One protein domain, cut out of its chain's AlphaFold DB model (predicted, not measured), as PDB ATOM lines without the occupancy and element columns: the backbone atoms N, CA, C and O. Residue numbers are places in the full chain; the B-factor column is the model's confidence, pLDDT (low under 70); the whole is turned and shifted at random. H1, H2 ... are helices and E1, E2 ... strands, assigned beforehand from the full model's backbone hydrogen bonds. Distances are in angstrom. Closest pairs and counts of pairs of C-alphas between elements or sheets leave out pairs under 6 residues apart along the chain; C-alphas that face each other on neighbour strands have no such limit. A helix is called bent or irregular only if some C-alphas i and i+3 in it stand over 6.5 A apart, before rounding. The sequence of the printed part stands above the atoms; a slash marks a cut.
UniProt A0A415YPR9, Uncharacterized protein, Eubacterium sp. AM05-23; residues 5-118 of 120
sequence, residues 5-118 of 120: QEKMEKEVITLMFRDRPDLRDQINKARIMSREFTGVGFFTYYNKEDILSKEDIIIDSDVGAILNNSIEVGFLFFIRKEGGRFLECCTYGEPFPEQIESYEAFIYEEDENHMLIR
ATOM      1  N   GLN A   5      59.700  19.200  86.358       95.62
ATOM      2  CA  GLN A   5      60.859  19.283  87.245       95.62
ATOM      3  C   GLN A   5      62.082  18.551  86.673       95.62
ATOM      4  O   GLN A   5      63.165  19.117  86.631       95.62
ATOM      5  N   GLU A   6      61.921  17.327  86.163       95.50
ATOM      6  CA  GLU A   6      63.035  16.573  85.564       95.50
ATOM      7  C   GLU A   6      63.622  17.236  84.317       95.50
ATOM      8  O   GLU A   6      64.812  17.084  84.039       95.50
ATOM      9  N   LYS A   7      62.793  17.927  83.529       97.25
ATOM     10  CA  LYS A   7      63.269  18.680  82.363       97.25
ATOM     11  C   LYS A   7      64.085  19.890  82.808       97.25
ATOM     12  O   LYS A   7      65.208  20.039  82.338       97.25
ATOM     13  N   MET A   8      63.561  20.656  83.764       97.69
ATOM     14  CA  MET A   8      64.245  21.805  84.352       97.69
ATOM     15  C   MET A   8      65.591  21.406  84.959       97.69
ATOM     16  O   MET A   8      66.606  21.996  84.617       97.69
ATOM     17  N   GLU A   9      65.628  20.369  85.802       97.62
ATOM     18  CA  GLU A   9      66.869  19.890  86.424       97.62
ATOM     19  C   GLU A   9      67.931  19.546  85.367       97.62
ATOM     20  O   GLU A   9      69.079  19.955  85.491       97.62
ATOM     21  N   LYS A  10      67.560  18.838  84.292       97.38
ATOM     22  CA  LYS A  10      68.498  18.488  83.211       97.38
ATOM     23  C   LYS A  10      68.989  19.700  82.430       97.38
ATOM     24  O   LYS A  10      70.147  19.734  82.006       97.38
ATOM     25  N   GLU A  11      68.119  20.673  82.199       98.00
ATOM     26  CA  GLU A  11      68.471  21.905  81.499       98.00
ATOM     27  C   GLU A  11      69.415  22.762  82.342       98.00
ATOM     28  O   GLU A  11      70.488  23.125  81.869       98.00
ATOM     29  N   VAL A  12      69.102  22.948  83.625       97.62
ATOM     30  CA  VAL A  12      69.965  23.633  84.595       97.62
ATOM     31  C   VAL A  12      71.332  22.959  84.681       97.62
ATOM     32  O   VAL A  12      72.342  23.629  84.509       97.62
ATOM     33  N   ILE A  13      71.403  21.630  84.832       97.50
ATOM     34  CA  ILE A  13      72.687  20.902  84.815       97.50
ATOM     35  C   ILE A  13      73.447  21.124  83.504       97.50
ATOM     36  O   ILE A  13      74.672  21.256  83.505       97.50
ATOM     37  N   THR A  14      72.739  21.174  82.376       97.19
ATOM     38  CA  THR A  14      73.351  21.423  81.066       97.19
ATOM     39  C   THR A  14      73.993  22.806  80.995       97.19
ATOM     40  O   THR A  14      75.104  22.913  80.471       97.19
ATOM     41  N   LEU A  15      73.338  23.826  81.553       96.50
ATOM     42  CA  LEU A  15      73.851  25.194  81.627       96.50
ATOM     43  C   LEU A  15      74.995  25.317  82.648       96.50
ATOM     44  O   LEU A  15      76.067  25.810  82.295       96.50
ATOM     45  N   MET A  16      74.814  24.794  83.866       95.75
ATOM     46  CA  MET A  16      75.798  24.858  84.959       95.75
ATOM     47  C   MET A  16      77.128  24.192  84.589       95.75
ATOM     48  O   MET A  16      78.197  24.661  84.967       95.75
ATOM     49  N   PHE A  17      77.080  23.081  83.848       95.19
ATOM     50  CA  PHE A  17      78.261  22.307  83.459       95.19
ATOM     51  C   PHE A  17      78.610  22.474  81.972       95.19
ATOM     52  O   PHE A  17      79.204  21.572  81.372       95.19
ATOM     53  N   ARG A  18      78.271  23.621  81.358       93.12
ATOM     54  CA  ARG A  18      78.582  23.925  79.945       93.12
ATOM     55  C   ARG A  18      80.065  23.730  79.604       93.12
ATOM     56  O   ARG A  18      80.380  23.139  78.572       93.12
ATOM     57  N   ASP A  19      80.946  24.108  80.530       92.31
ATOM     58  CA  ASP A  19      82.407  24.033  80.386       92.31
ATOM     59  C   ASP A  19      83.010  22.714  80.911       92.31
ATOM     60  O   ASP A  19      84.223  22.510  80.862       92.31
ATOM     61  N   ARG A  20      82.173  21.792  81.412       92.75
ATOM     62  CA  ARG A  20      82.566  20.462  81.919       92.75
ATOM     63  C   ARG A  20      81.662  19.366  81.334       92.75
ATOM     64  O   ARG A  20      80.884  18.742  82.065       92.75
ATOM     65  N   PRO A  21      81.719  19.135  80.007       94.50
ATOM     66  CA  PRO A  21      80.777  18.261  79.308       94.50
ATOM     67  C   PRO A  21      80.818  16.801  79.786       94.50
ATOM     68  O   PRO A  21      79.809  16.106  79.722       94.50
ATOM     69  N   ASP A  22      81.956  16.335  80.299       93.62
ATOM     70  CA  ASP A  22      82.129  15.000  80.870       93.62
ATOM     71  C   ASP A  22      81.326  14.804  82.167       93.62
ATOM     72  O   ASP A  22      80.678  13.768  82.339       93.62
ATOM     73  N   LEU A  23      81.332  15.796  83.065       93.75
ATOM     74  CA  LEU A  23      80.525  15.781  84.287       93.75
ATOM     75  C   LEU A  23      79.051  16.028  83.981       93.75
ATOM     76  O   LEU A  23      78.197  15.319  84.509       93.75
ATOM     77  N   ARG A  24      78.753  16.974  83.085       96.06
ATOM     78  CA  ARG A  24      77.393  17.243  82.606       96.06
ATOM     79  C   ARG A  24      76.706  15.966  82.129       96.06
ATOM     80  O   ARG A  24      75.591  15.656  82.543       96.06
ATOM     81  N   ASP A  25      77.378  15.215  81.261       96.75
ATOM     82  CA  ASP A  25      76.825  14.005  80.664       96.75
ATOM     83  C   ASP A  25      76.637  12.884  81.696       96.75
ATOM     84  O   ASP A  25      75.673  12.122  81.588       96.75
ATOM     85  N   GLN A  26      77.522  12.789  82.695       96.06
ATOM     86  CA  GLN A  26      77.366  11.870  83.825       96.06
ATOM     87  C   GLN A  26      76.130  12.225  84.656       96.06
ATOM     88  O   GLN A  26      75.266  11.375  84.851       96.06
ATOM     89  N   ILE A  27      75.996  13.485  85.078       96.00
ATOM     90  CA  ILE A  27      74.894  13.933  85.941       96.00
ATOM     91  C   ILE A  27      73.543  13.800  85.221       96.00
ATOM     92  O   ILE A  27      72.595  13.265  85.787       96.00
ATOM     93  N   ASN A  28      73.455  14.185  83.945       96.50
ATOM     94  CA  ASN A  28      72.213  14.084  83.166       96.50
ATOM     95  C   ASN A  28      71.726  12.641  82.936       96.50
ATOM     96  O   ASN A  28      70.540  12.421  82.661       96.50
ATOM     97  N   LYS A  29      72.637  11.663  83.014       96.06
ATOM     98  CA  LYS A  29      72.339  10.226  82.911       96.06
ATOM     99  C   LYS A  29      72.248   9.546  84.277       96.06
ATOM    100  O   LYS A  29      71.803   8.400  84.336       96.06
ATOM    101  N   ALA A  30      72.668  10.223  85.343       96.38
ATOM    102  CA  ALA A  30      72.689   9.669  86.681       96.38
ATOM    103  C   ALA A  30      71.275   9.366  87.165       96.38
ATOM    104  O   ALA A  30      70.314  10.095  86.907       96.38
ATOM    105  N   ARG A  31      71.149   8.266  87.902       95.56
ATOM    106  CA  ARG A  31      69.889   7.901  88.538       95.56
ATOM    107  C   ARG A  31      69.622   8.850  89.691       95.56
ATOM    108  O   ARG A  31      70.487   9.071  90.538       95.56
ATOM    109  N   ILE A  32      68.403   9.364  89.735       96.12
ATOM    110  CA  ILE A  32      67.911  10.156  90.858       96.12
ATOM    111  C   ILE A  32      67.463   9.186  91.948       96.12
ATOM    112  O   ILE A  32      66.669   8.281  91.694       96.12
ATOM    113  N   MET A  33      68.011   9.359  93.145       96.38
ATOM    114  CA  MET A  33      67.741   8.519  94.311       96.38
ATOM    115  C   MET A  33      66.540   9.034  95.098       96.38
ATOM    116  O   MET A  33      65.674   8.257  95.493       96.38
ATOM    117  N   SER A  34      66.490  10.345  95.319       96.25
ATOM    118  CA  SER A  34      65.423  11.008  96.062       96.25
ATOM    119  C   SER A  34      65.356  12.487  95.705       96.25
ATOM    120  O   SER A  34      66.304  13.065  95.164       96.25
ATOM    121  N   ARG A  35      64.212  13.090  96.035       96.44
ATOM    122  CA  ARG A  35      64.038  14.537  96.096       96.44
ATOM    123  C   ARG A  35      63.489  14.913  97.462       96.44
ATOM    124  O   ARG A  35      62.558  14.261  97.934       96.44
ATOM    125  N   GLU A  36      64.057  15.936  98.083       96.38
ATOM    126  CA  GLU A  36      63.644  16.434  99.398       96.38
ATOM    127  C   GLU A  36      63.240  17.900  99.275       96.38
ATOM    128  O   GLU A  36      64.048  18.717  98.847       96.38
ATOM    129  N   PHE A  37      62.001  18.238  99.639       95.25
ATOM    130  CA  PHE A  37      61.478  19.605  99.564       95.25
ATOM    131  C   PHE A  37      61.570  20.287 100.928       95.25
ATOM    132  O   PHE A  37      61.189  19.706 101.944       95.25
ATOM    133  N   THR A  38      62.047  21.529 100.948       93.44
ATOM    134  CA  THR A  38      62.312  22.284 102.188       93.44
ATOM    135  C   THR A  38      61.270  23.366 102.472       93.44
ATOM    136  O   THR A  38      61.336  24.030 103.504       93.44
ATOM    137  N   GLY A  39      60.315  23.569 101.557       92.38
ATOM    138  CA  GLY A  39      59.344  24.670 101.581       92.38
ATOM    139  C   GLY A  39      59.836  25.948 100.893       92.38
ATOM    140  O   GLY A  39      59.019  26.741 100.441       92.38
ATOM    141  N   VAL A  40      61.151  26.115 100.740       95.06
ATOM    142  CA  VAL A  40      61.790  27.228 100.003       95.06
ATOM    143  C   VAL A  40      62.668  26.724  98.857       95.06
ATOM    144  O   VAL A  40      63.467  27.459  98.295       95.06
ATOM    145  N   GLY A  41      62.562  25.441  98.524       96.38
ATOM    146  CA  GLY A  41      63.463  24.796  97.590       96.38
ATOM    147  C   GLY A  41      63.348  23.284  97.606       96.38
ATOM    148  O   GLY A  41      62.437  22.706  98.217       96.38
ATOM    149  N   PHE A  42      64.321  22.644  96.966       96.81
ATOM    150  CA  PHE A  42      64.500  21.203  97.026       96.81
ATOM    151  C   PHE A  42      65.963  20.788  96.870       96.81
ATOM    152  O   PHE A  42      66.790  21.518  96.327       96.81
ATOM    153  N   PHE A  43      66.244  19.557  97.287       97.38
ATOM    154  CA  PHE A  43      67.455  18.822  96.950       97.38
ATOM    155  C   PHE A  43      67.112  17.651  96.038       97.38
ATOM    156  O   PHE A  43      66.212  16.874  96.354       97.38
ATOM    157  N   THR A  44      67.857  17.486  94.950       97.88
ATOM    158  CA  THR A  44      67.800  16.297  94.092       97.88
ATOM    159  C   THR A  44      69.083  15.510  94.270       97.88
ATOM    160  O   THR A  44      70.156  15.955  93.866       97.88
ATOM    161  N   TYR A  45      68.973  14.332  94.881       97.25
ATOM    162  CA  TYR A  45      70.111  13.468  95.173       97.25
ATOM    163  C   TYR A  45      70.323  12.465  94.046       97.25
ATOM    164  O   TYR A  45      69.419  11.712  93.677       97.25
ATOM    165  N   TYR A  46      71.547  12.411  93.534       96.81
ATOM    166  CA  TYR A  46      71.960  11.501  92.474       96.81
ATOM    167  C   TYR A  46      72.730  10.312  93.043       96.81
ATOM    168  O   TYR A  46      73.418  10.401  94.066       96.81
ATOM    169  N   ASN A  47      72.655   9.179  92.348       94.88
ATOM    170  CA  ASN A  47      73.459   8.019  92.684       94.88
ATOM    171  C   ASN A  47      74.947   8.334  92.466       94.88
ATOM    172  O   ASN A  47      75.387   8.671  91.366       94.88
ATOM    173  N   LYS A  48      75.739   8.186  93.530       91.62
ATOM    174  CA  LYS A  48      77.181   8.455  93.525       91.62
ATOM    175  C   LYS A  48      77.986   7.606  92.543       91.62
ATOM    176  O   LYS A  48      79.068   8.026  92.156       91.62
ATOM    177  N   GLU A  49      77.500   6.421  92.189       92.44
ATOM    178  CA  GLU A  49      78.185   5.512  91.264       92.44
ATOM    179  C   GLU A  49      78.102   6.000  89.816       92.44
ATOM    180  O   GLU A  49      78.943   5.633  89.000       92.44
ATOM    181  N   ASP A  50      77.132   6.867  89.513       95.00
ATOM    182  CA  ASP A  50      76.907   7.395  88.167       95.00
ATOM    183  C   ASP A  50      77.712   8.686  87.903       95.00
ATOM    184  O   ASP A  50      77.830   9.118  86.758       95.00
ATOM    185  N   ILE A  51      78.286   9.292  88.953       93.25
ATOM    186  CA  ILE A  51      79.071  10.535  88.900       93.25
ATOM    187  C   ILE A  51      80.444  10.274  89.534       93.25
ATOM    188  O   ILE A  51      80.611  10.292  90.759       93.25
ATOM    189  N   LEU A  52      81.442  10.043  88.683       88.81
ATOM    190  CA  LEU A  52      82.736   9.448  89.034       88.81
ATOM    191  C   LEU A  52      83.782  10.434  89.571       88.81
ATOM    192  O   LEU A  52      84.931  10.041  89.796       88.81
ATOM    193  N   SER A  53      83.418  11.700  89.793       86.06
ATOM    194  CA  SER A  53      84.345  12.673  90.376       86.06
ATOM    195  C   SER A  53      84.823  12.220  91.761       86.06
ATOM    196  O   SER A  53      84.038  11.777  92.608       86.06
ATOM    197  N   LYS A  54      86.138  12.326  91.976       82.94
ATOM    198  CA  LYS A  54      86.823  11.980  93.233       82.94
ATOM    199  C   LYS A  54      87.126  13.199  94.101       82.94
ATOM    200  O   LYS A  54      87.567  13.024  95.237       82.94
ATOM    201  N   GLU A  55      86.919  14.390  93.555       86.88
ATOM    202  CA  GLU A  55      87.160  15.664  94.220       86.88
ATOM    203  C   GLU A  55      85.855  16.212  94.787       86.88
ATOM    204  O   GLU A  55      84.785  16.031  94.195       86.88
ATOM    205  N   ASP A  56      85.968  16.890  95.928       89.94
ATOM    206  CA  ASP A  56      84.874  17.692  96.454       89.94
ATOM    207  C   ASP A  56      84.734  18.936  95.577       89.94
ATOM    208  O   ASP A  56      85.683  19.699  95.404       89.94
ATOM    209  N   ILE A  57      83.553  19.116  94.995       90.81
ATOM    210  CA  ILE A  57      83.246  20.214  94.082       90.81
ATOM    211  C   ILE A  57      81.965  20.877  94.569       90.81
ATOM    212  O   ILE A  57      80.963  20.207  94.824       90.81
ATOM    213  N   ILE A  58      82.003  22.201  94.662       92.25
ATOM    214  CA  ILE A  58      80.818  23.044  94.780       92.25
ATOM    215  C   ILE A  58      80.804  23.905  93.524       92.25
ATOM    216  O   ILE A  58      81.774  24.612  93.258       92.25
ATOM    217  N   ILE A  59      79.742  23.787  92.735       90.56
ATOM    218  CA  ILE A  59      79.490  24.684  91.612       90.56
ATOM    219  C   ILE A  59      78.439  25.680  92.075       90.56
ATOM    220  O   ILE A  59      77.260  25.333  92.186       90.56
ATOM    221  N   ASP A  60      78.914  26.885  92.371       83.88
ATOM    222  CA  ASP A  60      78.092  28.087  92.359       83.88
ATOM    223  C   ASP A  60      77.924  28.511  90.900       83.88
ATOM    224  O   ASP A  60      78.906  28.500  90.149       83.88
ATOM    225  N   SER A  61      76.692  28.762  90.467       78.69
ATOM    226  CA  SER A  61      76.415  29.010  89.055       78.69
ATOM    227  C   SER A  61      75.700  30.322  88.839       78.69
ATOM    228  O   SER A  61      74.801  30.699  89.584       78.69
ATOM    229  N   ASP A  62      76.033  30.926  87.709       91.38
ATOM    230  CA  ASP A  62      75.285  31.987  87.060       91.38
ATOM    231  C   ASP A  62      73.960  31.473  86.464       91.38
ATOM    232  O   ASP A  62      73.432  32.102  85.563       91.38
ATOM    233  N   VAL A  63      73.392  30.351  86.919       95.75
ATOM    234  CA  VAL A  63      72.157  29.775  86.365       95.75
ATOM    235  C   VAL A  63      70.991  29.980  87.323       95.75
ATOM    236  O   VAL A  63      71.060  29.632  88.504       95.75
ATOM    237  N   GLY A  64      69.889  30.494  86.784       96.25
ATOM    238  CA  GLY A  64      68.611  30.637  87.472       96.25
ATOM    239  C   GLY A  64      67.461  30.018  86.679       96.25
ATOM    240  O   GLY A  64      67.624  29.572  85.538       96.25
ATOM    241  N   ALA A  65      66.281  29.979  87.294       97.12
ATOM    242  CA  ALA A  65      65.044  29.681  86.586       97.12
ATOM    243  C   ALA A  65      63.858  30.476  87.137       97.12
ATOM    244  O   ALA A  65      63.805  30.786  88.324       97.12
ATOM    245  N   ILE A  66      62.878  30.764  86.278       96.81
ATOM    246  CA  ILE A  66      61.570  31.291  86.679       96.81
ATOM    247  C   ILE A  66      60.565  30.148  86.641       96.81
ATOM    248  O   ILE A  66      60.277  29.608  85.576       96.81
ATOM    249  N   LEU A  67      60.001  29.793  87.791       97.25
ATOM    250  CA  LEU A  67      58.934  28.808  87.922       97.25
ATOM    251  C   LEU A  67      57.578  29.497  87.828       97.25
ATOM    252  O   LEU A  67      57.364  30.557  88.422       97.25
ATOM    253  N   ASN A  68      56.647  28.876  87.102       96.69
ATOM    254  CA  ASN A  68      55.255  29.326  86.998       96.69
ATOM    255  C   ASN A  68      55.144  30.836  86.683       96.69
ATOM    256  O   ASN A  68      54.289  31.543  87.220       96.69
ATOM    257  N   ASN A  69      56.059  31.336  85.842       95.06
ATOM    258  CA  ASN A  69      56.172  32.723  85.372       95.06
ATOM    259  C   ASN A  69      56.347  33.797  86.467       95.06
ATOM    260  O   ASN A  69      56.135  34.977  86.191       95.06
ATOM    261  N   SER A  70      56.671  33.418  87.707       94.38
ATOM    262  CA  SER A  70      56.653  34.363  88.835       94.38
ATOM    263  C   SER A  70      57.679  34.102  89.932       94.38
ATOM    264  O   SER A  70      58.069  35.050  90.607       94.38
ATOM    265  N   ILE A  71      58.129  32.860  90.121       95.44
ATOM    266  CA  ILE A  71      59.007  32.500  91.240       95.44
ATOM    267  C   ILE A  71      60.415  32.271  90.713       95.44
ATOM    268  O   ILE A  71      60.665  31.298  90.007       95.44
ATOM    269  N   GLU A  72      61.333  33.156  91.070       95.38
ATOM    270  CA  GLU A  72      62.740  33.017  90.713       95.38
ATOM    271  C   GLU A  72      63.461  32.079  91.685       95.38
ATOM    272  O   GLU A  72      63.298  32.175  92.908       95.38
ATOM    273  N   VAL A  73      64.249  31.160  91.128       96.38
ATOM    274  CA  VAL A  73      65.058  30.198  91.875       96.38
ATOM    275  C   VAL A  73      66.505  30.186  91.395       96.38
ATOM    276  O   VAL A  73      66.779  30.334  90.203       96.38
ATOM    277  N   GLY A  74      67.417  29.972  92.339       95.75
ATOM    278  CA  GLY A  74      68.836  29.733  92.100       95.75
ATOM    279  C   GLY A  74      69.215  28.273  92.330       95.75
ATOM    280  O   GLY A  74      68.432  27.492  92.885       95.75
ATOM    281  N   PHE A  75      70.428  27.912  91.909       97.00
ATOM    282  CA  PHE A  75      70.915  26.538  91.972       97.00
ATOM    283  C   PHE A  75      72.368  26.436  92.430       97.00
ATOM    284  O   PHE A  75      73.222  27.216  92.014       97.00
ATOM    285  N   LEU A  76      72.655  25.399  93.218       96.25
ATOM    286  CA  LEU A  76      74.008  24.984  93.590       96.25
ATOM    287  C   LEU A  76      74.165  23.488  93.335       96.25
ATOM    288  O   LEU A  76      73.250  22.707  93.591       96.25
ATOM    289  N   PHE A  77      75.338  23.056  92.873       97.25
ATOM    290  CA  PHE A  77      75.624  21.629  92.729       97.25
ATOM    291  C   PHE A  77      76.771  21.202  93.628       97.25
ATOM    292  O   PHE A  77      77.858  21.779  93.596       97.25
ATOM    293  N   PHE A  78      76.549  20.128  94.377       96.19
ATOM    294  CA  PHE A  78      77.529  19.558  95.283       96.19
ATOM    295  C   PHE A  78      77.949  18.176  94.803       96.19
ATOM    296  O   PHE A  78      77.126  17.284  94.603       96.19
ATOM    297  N   ILE A  79      79.256  17.969  94.703       94.38
ATOM    298  CA  ILE A  79      79.887  16.655  94.674       94.38
ATOM    299  C   ILE A  79      80.709  16.572  95.946       94.38
ATOM    300  O   ILE A  79      81.668  17.314  96.111       94.38
ATOM    301  N   ARG A  80      80.335  15.678  96.858       90.44
ATOM    302  CA  ARG A  80      81.102  15.412  98.074       90.44
ATOM    303  C   ARG A  80      81.515  13.950  98.095       90.44
ATOM    304  O   ARG A  80      80.692  13.055  97.875       90.44
ATOM    305  N   LYS A  81      82.780  13.691  98.410       78.56
ATOM    306  CA  LYS A  81      83.379  12.359  98.503       78.56
ATOM    307  C   LYS A  81      82.565  11.463  99.433       78.56
ATOM    308  O   LYS A  81      82.205  10.355  99.035       78.56
ATOM    309  N   GLU A  82      82.197  11.987 100.603       80.12
ATOM    310  CA  GLU A  82      81.388  11.289 101.613       80.12
ATOM    311  C   GLU A  82      79.926  11.773 101.685       80.12
ATOM    312  O   GLU A  82      79.054  11.005 102.077       80.12
ATOM    313  N   GLY A  83      79.637  13.010 101.262       69.62
ATOM    314  CA  GLY A  83      78.345  13.689 101.474       69.62
ATOM    315  C   GLY A  83      77.326  13.619 100.327       69.62
ATOM    316  O   GLY A  83      76.360  14.372 100.342       69.62
ATOM    317  N   GLY A  84      77.538  12.757  99.328       88.44
ATOM    318  CA  GLY A  84      76.607  12.581  98.205       88.44
ATOM    319  C   GLY A  84      76.833  13.536  97.029       88.44
ATOM    320  O   GLY A  84      77.800  14.296  96.997       88.44
ATOM    321  N   ARG A  85      76.001  13.393  95.989       95.12
ATOM    322  CA  ARG A  85      76.006  14.237  94.784       95.12
ATOM    323  C   ARG A  85      74.603  14.789  94.639       95.12
ATOM    324  O   ARG A  85      73.678  13.985  94.533       95.12
ATOM    325  N   PHE A  86      74.431  16.099  94.692       96.81
ATOM    326  CA  PHE A  86      73.092  16.671  94.709       96.81
ATOM    327  C   PHE A  86      73.034  18.071  94.111       96.81
ATOM    328  O   PHE A  86      73.979  18.851  94.224       96.81
ATOM    329  N   LEU A  87      71.896  18.350  93.481       97.75
ATOM    330  CA  LEU A  87      71.481  19.677  93.049       97.75
ATOM    331  C   LEU A  87      70.623  20.274  94.162       97.75
ATOM    332  O   LEU A  87      69.642  19.658  94.575       97.75
ATOM    333  N   GLU A  88      70.992  21.451  94.634       97.12
ATOM    334  CA  GLU A  88      70.162  22.304  95.472       97.12
ATOM    335  C   GLU A  88      69.478  23.342  94.587       97.12
ATOM    336  O   GLU A  88      70.098  23.915  93.692       97.12
ATOM    337  N   CYS A  89      68.199  23.569  94.851       96.94
ATOM    338  CA  CYS A  89      67.402  24.641  94.281       96.94
ATOM    339  C   CYS A  89      66.773  25.428  95.426       96.94
ATOM    340  O   CYS A  89      66.198  24.816  96.329       96.94
ATOM    341  N   CYS A  90      66.848  26.755  95.385       95.88
ATOM    342  CA  CYS A  90      66.265  27.616  96.409       95.88
ATOM    343  C   CYS A  90      65.592  28.857  95.812       95.88
ATOM    344  O   CYS A  90      66.023  29.381  94.788       95.88
ATOM    345  N   THR A  91      64.528  29.328  96.460       95.12
ATOM    346  CA  THR A  91      63.908  30.632  96.201       95.12
ATOM    347  C   THR A  91      64.641  31.735  96.965       95.12
ATOM    348  O   THR A  91      65.349  31.488  97.944       95.12
ATOM    349  N   TYR A  92      64.393  32.986  96.580       90.12
ATOM    350  CA  TYR A  92      64.928  34.172  97.260       90.12
ATOM    351  C   TYR A  92      63.962  34.752  98.311       90.12
ATOM    352  O   TYR A  92      63.805  35.965  98.425       90.12
ATOM    353  N   GLY A  93      63.300  33.880  99.084       84.50
ATOM    354  CA  GLY A  93      62.401  34.257 100.188       84.50
ATOM    355  C   GLY A  93      60.916  33.964  99.953       84.50
ATOM    356  O   GLY A  93      60.143  33.945 100.910       84.50
ATOM    357  N   GLU A  94      60.527  33.670  98.714       88.94
ATOM    358  CA  GLU A  94      59.174  33.221  98.371       88.94
ATOM    359  C   GLU A  94      58.971  31.733  98.715       88.94
ATOM    360  O   GLU A  94      59.925  30.953  98.662       88.94
ATOM    361  N   PRO A  95      57.751  31.276  99.041       93.56
ATOM    362  CA  PRO A  95      57.471  29.847  99.154       93.56
ATOM    363  C   PRO A  95      57.737  29.116  97.833       93.56
ATOM    364  O   PRO A  95      57.383  29.596  96.756       93.56
ATOM    365  N   PHE A  96      58.322  27.921  97.910       94.56
ATOM    366  CA  PHE A  96      58.454  27.054  96.743       94.56
ATOM    367  C   PHE A  96      57.063  26.564  96.300       94.56
ATOM    368  O   PHE A  96      56.255  26.207  97.164       94.56
ATOM    369  N   PRO A  97      56.748  26.528  94.991       94.06
ATOM    370  CA  PRO A  97      55.416  26.142  94.540       94.06
ATOM    371  C   PRO A  97      55.117  24.670  94.854       94.06
ATOM    372  O   PRO A  97      55.990  23.812  94.726       94.06
ATOM    373  N   GLU A  98      53.861  24.353  95.189       92.19
ATOM    374  CA  GLU A  98      53.425  22.960  95.400       92.19
ATOM    375  C   GLU A  98      53.615  22.095  94.142       92.19
ATOM    376  O   GLU A  98      53.880  20.895  94.237       92.19
ATOM    377  N   GLN A  99      53.514  22.708  92.956       93.19
ATOM    378  CA  GLN A  99      53.735  22.061  91.669       93.19
ATOM    379  C   GLN A  99      54.417  23.012  90.674       93.19
ATOM    380  O   GLN A  99      54.058  24.183  90.557       93.19
ATOM    381  N   ILE A 100      55.376  22.481  89.909       95.75
ATOM    382  CA  ILE A 100      56.002  23.178  88.779       95.75
ATOM    383  C   ILE A 100      55.184  22.886  87.512       95.75
ATOM    384  O   ILE A 100      55.171  21.755  87.019       95.75
ATOM    385  N   GLU A 101      54.499  23.901  86.996       96.62
ATOM    386  CA  GLU A 101      53.664  23.861  85.788       96.62
ATOM    387  C   GLU A 101      54.389  24.421  84.559       96.62
ATOM    388  O   GLU A 101      54.158  23.968  83.439       96.62
ATOM    389  N   SER A 102      55.292  25.379  84.767       97.88
ATOM    390  CA  SER A 102      56.203  25.901  83.750       97.88
ATOM    391  C   SER A 102      57.546  26.270  84.373       97.88
ATOM    392  O   SER A 102      57.642  26.511  85.579       97.88
ATOM    393  N   TYR A 103      58.585  26.304  83.543       98.12
ATOM    394  CA  TYR A 103      59.869  26.876  83.914       98.12
ATOM    395  C   TYR A 103      60.508  27.573  82.712       98.12
ATOM    396  O   TYR A 103      60.264  27.188  81.567       98.12
ATOM    397  N   GLU A 104      61.354  28.553  82.997       97.81
ATOM    398  CA  GLU A 104      62.278  29.173  82.051       97.81
ATOM    399  C   GLU A 104      63.654  29.226  82.711       97.81
ATOM    400  O   GLU A 104      63.799  29.877  83.742       97.81
ATOM    401  N   ALA A 105      64.637  28.501  82.172       97.50
ATOM    402  CA  ALA A 105      66.009  28.512  82.677       97.50
ATOM    403  C   ALA A 105      66.838  29.564  81.933       97.50
ATOM    404  O   ALA A 105      66.698  29.728  80.722       97.50
ATOM    405  N   PHE A 106      67.717  30.257  82.649       96.25
ATOM    406  CA  PHE A 106      68.537  31.326  82.089       96.25
ATOM    407  C   PHE A 106      69.913  31.374  82.755       96.25
ATOM    408  O   PHE A 106      70.121  30.823  83.835       96.25
ATOM    409  N   ILE A 107      70.856  32.035  82.083       94.94
ATOM    410  CA  ILE A 107      72.167  32.377  82.635       94.94
ATOM    411  C   ILE A 107      72.135  33.869  82.975       94.94
ATOM    412  O   ILE A 107      71.789  34.669  82.109       94.94
ATOM    413  N   TYR A 108      72.453  34.239  84.213       92.31
ATOM    414  CA  TYR A 108      72.662  35.622  84.616       92.31
ATOM    415  C   TYR A 108      73.832  36.224  83.835       92.31
ATOM    416  O   TYR A 108      74.881  35.602  83.665       92.31
ATOM    417  N   GLU A 109      73.655  37.457  83.388       89.75
ATOM    418  CA  GLU A 109      74.717  38.265  82.806       89.75
ATOM    419  C   GLU A 109      75.408  39.063  83.912       89.75
ATOM    420  O   GLU A 109      74.798  39.403  84.922       89.75
ATOM    421  N   GLU A 110      76.686  39.366  83.735       86.69
ATOM    422  CA  GLU A 110      77.410  40.255  84.640       86.69
ATOM    423  C   GLU A 110      77.318  41.685  84.099       86.69
ATOM    424  O   GLU A 110      77.689  41.947  82.951       86.69
ATOM    425  N   ASP A 111      76.787  42.607  84.903       87.31
ATOM    426  CA  ASP A 111      76.723  44.020  84.541       87.31
ATOM    427  C   ASP A 111      78.084  44.727  84.716       87.31
ATOM    428  O   ASP A 111      79.075  44.161  85.183       87.31
ATOM    429  N   GLU A 112      78.145  46.012  84.357       87.81
ATOM    430  CA  GLU A 112      79.360  46.829  84.493       87.81
ATOM    431  C   GLU A 112      79.851  47.010  85.944       87.81
ATOM    432  O   GLU A 112      80.988  47.433  86.159       87.81
ATOM    433  N   ASN A 113      79.016  46.684  86.936       88.06
ATOM    434  CA  ASN A 113      79.318  46.753  88.363       88.06
ATOM    435  C   ASN A 113      79.636  45.378  88.971       88.06
ATOM    436  O   ASN A 113      79.726  45.278  90.197       88.06
ATOM    437  N   HIS A 114      79.825  44.341  88.148       82.56
ATOM    438  CA  HIS A 114      80.042  42.959  88.586       82.56
ATOM    439  C   HIS A 114      78.848  42.354  89.347       82.56
ATOM    440  O   HIS A 114      79.011  41.476  90.199       82.56
ATOM    441  N   MET A 115      77.635  42.832  89.059       83.31
ATOM    442  CA  MET A 115      76.393  42.287  89.596       83.31
ATOM    443  C   MET A 115      75.761  41.329  88.589       83.31
ATOM    444  O   MET A 115      75.662  41.634  87.402       83.31
ATOM    445  N   LEU A 116      75.286  40.184  89.080       82.00
ATOM    446  CA  LEU A 116      74.503  39.250  88.277       82.00
ATOM    447  C   LEU A 116      73.112  39.838  88.011       82.00
ATOM    448  O   LEU A 116      72.360  40.124  88.943       82.00
ATOM    449  N   ILE A 117      72.779  40.010  86.736       85.62
ATOM    450  CA  ILE A 117      71.495  40.518  86.257       85.62
ATOM    451  C   ILE A 117      70.828  39.492  85.350       85.62
ATOM    452  O   ILE A 117      71.476  38.756  84.608       85.62
ATOM    453  N   ARG A 118      69.499  39.418  85.414       83.69
ATOM    454  CA  ARG A 118      68.742  38.545  84.520       83.69
ATOM    455  C   ARG A 118      68.828  39.083  83.080       83.69
ATOM    456  O   ARG A 118      68.639  40.291  82.906       83.69
TER     457      ARG A 118
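Overview. This is residues 5 to 118 of the 120 residues of an uncharacterized protein of Eubacterium sp. AM05-23 (UniProt A0A415YPR9). One twisted sheet of six strands curls round the helix H1, and a second helix, H2, lies side by side with H1 and only grazes the sheet. E3, bent by 66 degrees at residue 62, takes part in this curl and has the edge strand E6 beside its second half. The 114 printed residues hold, along the chain, H1 H2 E1 E2 E3 E4 E5 E6; the sheet's order is E1 E2 E5 E4 E3 E6, antiparallel throughout, and the class is mixed, helices and strands. The whole is compact, with a radius of gyration of the C-alphas of 14.0 A and spans of 36 by 36 by 21 A.

Along the chain. In the sheet, E4 is residues 71 to 80, 28.8 A from first to last C-alpha, and E3 is residues 57 to 67, 26.5 A. E5 is residues 84 to 91, 22.2 A; E2 is residues 41 to 46, and the edge strand E1 is residues 32 to 37. The other edge strand, E6, is residues 103 to 107 and ends at C-alpha 107, (72.167, 32.377, 82.635). H1 is residues 5 to 16, 16.1 A long, beginning at C-alpha 5, (60.859, 19.283, 87.245). H2 is residues 21 to 29, 12.2 A long.

Arrangement. E3 E4 E5 form a meander, each strand the antiparallel neighbour of the one before. N 65 and O 73 are 3.0 A apart between E3 and E4, and N 88 and O 76 are 2.8 A apart between E4 and E5. E2 E3 E4 E5 form a Greek key, in which the first strand is the antiparallel neighbour of the fourth: N 44 and O 87 are 2.8 A apart. E3 E4 E5 E6 form another, with N 66 and O 104 2.8 A apart. E1 and E2 are a hairpin, with N 33 and O 45 at 2.8 A. From edge to edge the strands' lines turn by 81 degrees and the way across the sheet by 73 degrees. H1 is on one face of the sheet, making two layers, helix and sheet; its closest C-alphas to E3 are those of Met 16 and Ser 61, 5.9 A, and to E6 those of Val 12 and Ala 105, 6.6 A. H1 and H2 are a helical hairpin: H1 touches H2 with residues 10 to 14 alone, at a shallow tilt of 9 degrees, opposite ways, the closest C-alphas being those of Lys 10 and Asn 28, 5.8 A. H2 grazes the sheet with residues 27 to 29. In H1 and H2 every O i to N i+4 pair is within hydrogen-bond range. E1 and E6 are apart.

Size, cuts and confidence. The C-alphas of Glu 49 and Glu 112 are the two farthest apart, 41.9 A. The printed part has no cut. The link from E5 to E6, 11 residues, is long. After E6, residues 109 to 110 pair antiparallel with residues 116 to 117. The mean pLDDT of the printed part is 93.2; residue 83 is under 70.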